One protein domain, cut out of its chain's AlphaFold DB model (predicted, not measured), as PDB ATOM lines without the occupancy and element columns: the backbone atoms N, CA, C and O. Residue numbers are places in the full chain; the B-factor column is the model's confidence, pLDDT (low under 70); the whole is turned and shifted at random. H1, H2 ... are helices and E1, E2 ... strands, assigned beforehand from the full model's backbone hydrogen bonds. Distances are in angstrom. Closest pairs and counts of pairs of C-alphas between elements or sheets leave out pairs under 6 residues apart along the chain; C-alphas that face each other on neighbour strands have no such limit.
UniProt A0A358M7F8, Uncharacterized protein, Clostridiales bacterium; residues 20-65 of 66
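AT A GLANCE: This is residues 20 to 65 of the 66 residues of an uncharacterized protein of Clostridiales bacterium (UniProt A0A358M7F8). The domain is a loose, open arch: a loop, residues 20 to 35, closes on itself at one foot, H1 rises from it as one limb, and an unnamed stretch, residues 47 to 59, turns over and runs to the short helix H2 at the other foot. The two helices have no contact with each other. The printed part has 46 residues, with E1, H1 and H2 in that order along the chain; 19 residues are in named elements, under half, and the class is mostly helix. The whole is loose, with a radius of gyration of the C-alphas of 13.0 A, and flat, spanning 36 by 25 by 13 A.

IN THESE COORDINATES: Residues 20 to 32 hold no named element. E1 is residues 33 to 35, with C-alpha 33 at (90.467, 145.696, 179.723). H1, residues 37 to 46, measures 14.4 A from first to last C-alpha and begins at C-alpha 37, (102.153, 145.630, 175.527). H2, residues 60 to 65, measures 10.2 A and ends at C-alpha 65, (87.452, 129.932, 191.716).

HOW THE PARTS SIT: Residues 20 to 21 pair, parallel, with residues 34 to 35 of E1, which pairs with no named strand. E1 and H1 meet only through their tight link, Pro 36. H1 and H2 are apart, and E1 and H2 are apart. In H1 every O i to N i+4 pair is within hydrogen-bond range; in H2 it is 0 of 2, but 3 of 3 O i to N i+3 pairs.

THE WHOLE: The C-alphas of Gly 25 and Ala 64, the two farthest apart, are 36.2 A apart. The printed part has no cut. The link from H1 to H2, 13 residues, is long. Residues 44 to 50, of which 44 to 46 belong to H1, stand free. Mean pLDDT of the printed part is 87.6; residues 26 to 30 are under 70.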
ATOM      1  N   HIS A  20      93.099 143.645 175.653       90.69
ATOM      2  CA  HIS A  20      93.921 144.150 174.544       90.69
ATOM      3  C   HIS A  20      95.065 145.063 175.008       90.69
ATOM      4  O   HIS A  20      95.139 145.463 176.171       90.69
ATOM      5  N   CYS A  21      95.979 145.402 174.096       92.31
ATOM      6  CA  CYS A  21      97.046 146.358 174.383       92.31
ATOM      7  C   CYS A  21      96.491 147.786 174.490       92.31
ATOM      8  O   CYS A  21      95.634 148.190 173.700       92.31
ATOM      9  N   THR A  22      96.997 148.568 175.441       89.88
ATOM     10  CA  THR A  22      96.724 150.010 175.535       89.88
ATOM     11  C   THR A  22      97.195 150.733 174.275       89.88
ATOM     12  O   THR A  22      98.331 150.532 173.845       89.88
ATOM     13  N   HIS A  23      96.358 151.613 173.722       82.25
ATOM     14  CA  HIS A  23      96.749 152.505 172.633       82.25
ATOM     15  C   HIS A  23      97.329 153.813 173.201       82.25
ATOM     16  O   HIS A  23      96.726 154.378 174.120       82.25
ATOM     17  N   PRO A  24      98.456 154.330 172.675       76.81
ATOM     18  CA  PRO A  24      98.991 155.623 173.095       76.81
ATOM     19  C   PRO A  24      97.941 156.733 172.955       76.81
ATOM     20  O   PRO A  24      97.359 156.914 171.893       76.81
ATOM     21  N   GLY A  25      97.674 157.471 174.035       73.12
ATOM     22  CA  GLY A  25      96.706 158.575 174.027       73.12
ATOM     23  C   GLY A  25      95.242 158.183 174.255       73.12
ATOM     24  O   GLY A  25      94.397 159.072 174.296       73.12
ATOM     25  N   SER A  26      94.923 156.899 174.465       69.44
ATOM     26  CA  SER A  26      93.583 156.472 174.890       69.44
ATOM     27  C   SER A  26      93.622 155.776 176.249       69.44
ATOM     28  O   SER A  26      94.200 154.700 176.397       69.44
ATOM     29  N   LEU A  27      92.986 156.400 177.242       64.25
ATOM     30  CA  LEU A  27      92.834 155.864 178.601       64.25
ATOM     31  C   LEU A  27      91.486 155.163 178.820       64.25
ATOM     32  O   LEU A  27      91.288 154.539 179.859       64.25
ATOM     33  N   TYR A  28      90.560 155.265 177.863       60.62
ATOM     34  CA  TYR A  28      89.179 154.827 178.036       60.62
ATOM     35  C   TYR A  28      88.818 153.718 177.056       60.62
ATOM     36  O   TYR A  28      89.120 153.777 175.864       60.62
ATOM     37  N   SER A  29      88.115 152.717 177.568       69.19
ATOM     38  CA  SER A  29      87.440 151.698 176.778       69.19
ATOM     39  C   SER A  29      85.945 151.733 177.102       69.19
ATOM     40  O   SER A  29      85.537 152.162 178.182       69.19
ATOM     41  N   ALA A  30      85.109 151.225 176.200       68.50
ATOM     42  CA  ALA A  30      83.678 151.040 176.456       68.50
ATOM     43  C   ALA A  30      83.379 149.805 177.346       68.50
ATOM     44  O   ALA A  30      82.293 149.236 177.260       68.50
ATOM     45  N   GLY A  31      84.348 149.361 178.163       75.75
ATOM     46  CA  GLY A  31      84.252 148.169 179.021       75.75
ATOM     47  C   GLY A  31      85.274 147.059 178.734       75.75
ATOM     48  O   GLY A  31      85.219 146.011 179.369       75.75
ATOM     49  N   CYS A  32      86.208 147.262 177.799       82.62
ATOM     50  CA  CYS A  32      87.344 146.353 177.589       82.62
ATOM     51  C   CYS A  32      88.450 146.577 178.631       82.62
ATOM     52  O   CYS A  32      88.577 147.667 179.188       82.62
ATOM     53  N   ILE A  33      89.296 145.574 178.854       87.00
ATOM     54  CA  ILE A  33      90.467 145.696 179.723       87.00
ATOM     55  C   ILE A  33      91.680 145.949 178.828       87.00
ATOM     56  O   ILE A  33      92.003 145.132 177.965       87.00
ATOM     57  N   SER A  34      92.361 147.074 179.036       89.88
ATOM     58  CA  SER A  34      93.590 147.406 178.322       89.88
ATOM     59  C   SER A  34      94.804 147.323 179.249       89.88
ATOM     60  O   SER A  34      94.782 147.819 180.375       89.88
ATOM     61  N   ILE A  35      95.877 146.680 178.783       91.25
ATOM     62  CA  ILE A  35      97.156 146.576 179.508       91.25
ATOM     63  C   ILE A  35      98.331 147.000 178.614       91.25
ATOM     64  O   ILE A  35      98.228 146.885 177.392       91.25
ATOM     65  N   PRO A  36      99.465 147.460 179.172       92.31
ATOM     66  CA  PRO A  36     100.661 147.731 178.378       92.31
ATOM     67  C   PRO A  36     101.120 146.500 177.592       92.31
ATOM     68  O   PRO A  36     101.043 145.375 178.092       92.31
ATOM     69  N   GLU A  37     101.678 146.712 176.401       93.75
ATOM     70  CA  GLU A  37     102.153 145.630 175.527       93.75
ATOM     71  C   GLU A  37     103.149 144.694 176.232       93.75
ATOM     72  O   GLU A  37     103.044 143.473 176.138       93.75
ATOM     73  N   SER A  38     104.048 145.243 177.050       95.38
ATOM     74  CA  SER A  38     104.998 144.450 177.841       95.38
ATOM     75  C   SER A  38     104.318 143.480 178.819       95.38
ATOM     76  O   SER A  38     104.809 142.371 179.044       95.38
ATOM     77  N   LYS A  39     103.166 143.861 179.387       95.38
ATOM     78  CA  LYS A  39     102.356 142.995 180.256       95.38
ATOM     79  C   LYS A  39     101.599 141.951 179.438       95.38
ATOM     80  O   LYS A  39     101.525 140.807 179.879       95.38
ATOM     81  N   MET A  40     101.112 142.314 178.250       95.38
ATOM     82  CA  MET A  40     100.477 141.373 177.322       95.38
ATOM     83  C   MET A  40     101.452 140.272 176.890       95.38
ATOM     84  O   MET A  40     101.127 139.095 177.005       95.38
ATOM     85  N   ILE A  41     102.678 140.629 176.491       97.25
ATOM     86  CA  ILE A  41     103.727 139.657 176.133       97.25
ATOM     87  C   ILE A  41     103.987 138.688 177.292       97.25
ATOM     88  O   ILE A  41     104.110 137.481 177.084       97.25
ATOM     89  N   ARG A  42     104.052 139.199 178.530       97.12
ATOM     90  CA  ARG A  42     104.210 138.352 179.718       97.12
ATOM     91  C   ARG A  42     103.009 137.425 179.922       97.12
ATOM     92  O   ARG A  42     103.227 136.257 180.216       97.12
ATOM     93  N   ALA A  43     101.783 137.921 179.772       94.94
ATOM     94  CA  ALA A  43     100.572 137.114 179.916       94.94
ATOM     95  C   ALA A  43     100.521 135.986 178.876       94.94
ATOM     96  O   ALA A  43     100.371 134.827 179.248       94.94
ATOM     97  N   LEU A  44     100.753 136.298 177.598       95.19
ATOM     98  CA  LEU A  44     100.758 135.318 176.505       95.19
ATOM     99  C   LEU A  44     101.788 134.200 176.698       95.19
ATOM    100  O   LEU A  44     101.537 133.070 176.304       95.19
ATOM    101  N   ARG A  45     102.928 134.493 177.333       97.00
ATOM    102  CA  ARG A  45     103.942 133.479 177.672       97.00
ATOM    103  C   ARG A  45     103.549 132.571 178.842       97.00
ATOM    104  O   ARG A  45     104.162 131.522 178.998       97.00
ATOM    105  N   LEU A  46     102.606 132.993 179.684       95.75
ATOM    106  CA  LEU A  46     102.133 132.237 180.851       95.75
ATOM    107  C   LEU A  46     100.850 131.449 180.561       95.75
ATOM    108  O   LEU A  46     100.544 130.510 181.290       95.75
ATOM    109  N   ILE A  47     100.097 131.840 179.531       95.19
ATOM    110  CA  ILE A  47      98.857 131.175 179.131       95.19
ATOM    111  C   ILE A  47      99.161 129.765 178.619       95.19
ATOM    112  O   ILE A  47     100.023 129.561 177.766       95.19
ATOM    113  N   ASN A  48      98.396 128.806 179.124       95.12
ATOM    114  CA  ASN A  48      98.354 127.423 178.674       95.12
ATOM    115  C   ASN A  48      96.888 126.958 178.605       95.12
ATOM    116  O   ASN A  48      95.959 127.761 178.710       95.12
ATOM    117  N   ASP A  49      96.679 125.662 178.420       94.94
ATOM    118  CA  ASP A  49      95.368 125.012 178.364       94.94
ATOM    119  C   ASP A  49      94.556 125.115 179.671       94.94
ATOM    120  O   ASP A  49      93.344 124.926 179.648       94.94
ATOM    121  N   GLN A  50      95.204 125.463 180.786       91.75
ATOM    122  CA  GLN A  50      94.590 125.674 182.100       91.75
ATOM    123  C   GLN A  50      94.382 127.164 182.430       91.75
ATOM    124  O   GLN A  50      94.088 127.519 183.572       91.75
ATOM    125  N   ALA A  51      94.561 128.067 181.462       92.44
ATOM    126  CA  ALA A  51      94.357 129.494 181.676       92.44
ATOM    127  C   ALA A  51      92.879 129.886 181.527       92.44
ATOM    128  O   ALA A  51      92.251 129.637 180.498       92.44
ATOM    129  N   TYR A  52      92.353 130.599 182.525       90.19
ATOM    130  CA  TYR A  52      90.987 131.121 182.531       90.19
ATOM    131  C   TYR A  52      90.983 132.645 182.658       90.19
ATOM    132  O   TYR A  52      91.797 133.232 183.371       90.19
ATOM    133  N   ILE A  53      90.027 133.290 181.989       88.62
ATOM    134  CA  ILE A  53      89.702 134.701 182.215       88.62
ATOM    135  C   ILE A  53      88.462 134.743 183.099       88.62
ATOM    136  O   ILE A  53      87.406 134.246 182.711       88.62
ATOM    137  N   VAL A  54      88.591 135.363 184.269       88.75
ATOM    138  CA  VAL A  54      87.500 135.500 185.237       88.75
ATOM    139  C   VAL A  54      87.187 136.978 185.426       88.75
ATOM    140  O   VAL A  54      88.086 137.801 185.600       88.75
ATOM    141  N   LEU A  55      85.902 137.324 185.372       85.88
ATOM    142  CA  LEU A  55      85.409 138.676 185.614       85.88
ATOM    143  C   LEU A  55      84.744 138.709 186.988       85.88
ATOM    144  O   LEU A  55      83.674 138.135 187.178       85.88
ATOM    145  N   VAL A  56      85.392 139.378 187.937       87.88
ATOM    146  CA  VAL A  56      84.959 139.488 189.335       87.88
ATOM    147  C   VAL A  56      84.729 140.947 189.723       87.88
ATOM    148  O   VAL A  56      85.258 141.851 189.073       87.88
ATOM    149  N   ARG A  57      83.925 141.198 190.766       85.69
ATOM    150  CA  ARG A  57      83.638 142.570 191.231       85.69
ATOM    151  C   ARG A  57      84.640 143.048 192.277       85.69
ATOM    152  O   ARG A  57      84.851 144.251 192.397       85.69
ATOM    153  N   SER A  58      85.242 142.122 193.015       91.00
ATOM    154  CA  SER A  58      86.291 142.388 193.996       91.00
ATOM    155  C   SER A  58      87.321 141.257 194.012       91.00
ATOM    156  O   SER A  58      87.146 140.237 193.346       91.00
ATOM    157  N   ALA A  59      88.419 141.438 194.747       89.56
ATOM    158  CA  ALA A  59      89.444 140.403 194.868       89.56
ATOM    159  C   ALA A  59      88.937 139.186 195.660       89.56
ATOM    160  O   ALA A  59      89.327 138.060 195.372       89.56
ATOM    161  N   GLU A  60      88.036 139.397 196.618       94.94
ATOM    162  CA  GLU A  60      87.447 138.346 197.451       94.94
ATOM    163  C   GLU A  60      86.587 137.377 196.627       94.94
ATOM    164  O   GLU A  60      86.590 136.179 196.897       94.94
ATOM    165  N   ASP A  61      85.918 137.868 195.576       93.50
ATOM    166  CA  ASP A  61      85.130 137.046 194.644       93.50
ATOM    167  C   ASP A  61      86.002 135.982 193.925       93.50
ATOM    168  O   ASP A  61      85.465 134.995 193.418       93.50
ATOM    169  N   LEU A  62      87.339 136.132 193.891       89.31
ATOM    170  CA  LEU A  62      88.244 135.121 193.321       89.31
ATOM    171  C   LEU A  62      88.262 133.821 194.128       89.31
ATOM    172  O   LEU A  62      88.524 132.771 193.552       89.31
ATOM    173  N   LEU A  63      87.936 133.868 195.423       90.94
ATOM    174  CA  LEU A  63      87.906 132.684 196.288       90.94
ATOM    175  C   LEU A  63      86.892 131.631 195.820       90.94
ATOM    176  O   LEU A  63      87.034 130.465 196.160       90.94
ATOM    177  N   ALA A  64      85.892 132.022 195.027       89.06
ATOM    178  CA  ALA A  64      84.939 131.091 194.426       89.06
ATOM    179  C   ALA A  64      85.535 130.248 193.279       89.06
ATOM    180  O   ALA A  64      84.875 129.328 192.798       89.06
ATOM    181  N   TYR A  65      86.749 130.575 192.828       82.94
ATOM    182  CA  TYR A  65      87.452 129.932 191.716       82.94
ATOM    183  C   TYR A  65      88.805 129.328 192.133       82.94
ATOM    184  O   TYR A  65      89.541 128.852 191.267       82.94
TER     185      TYR A  65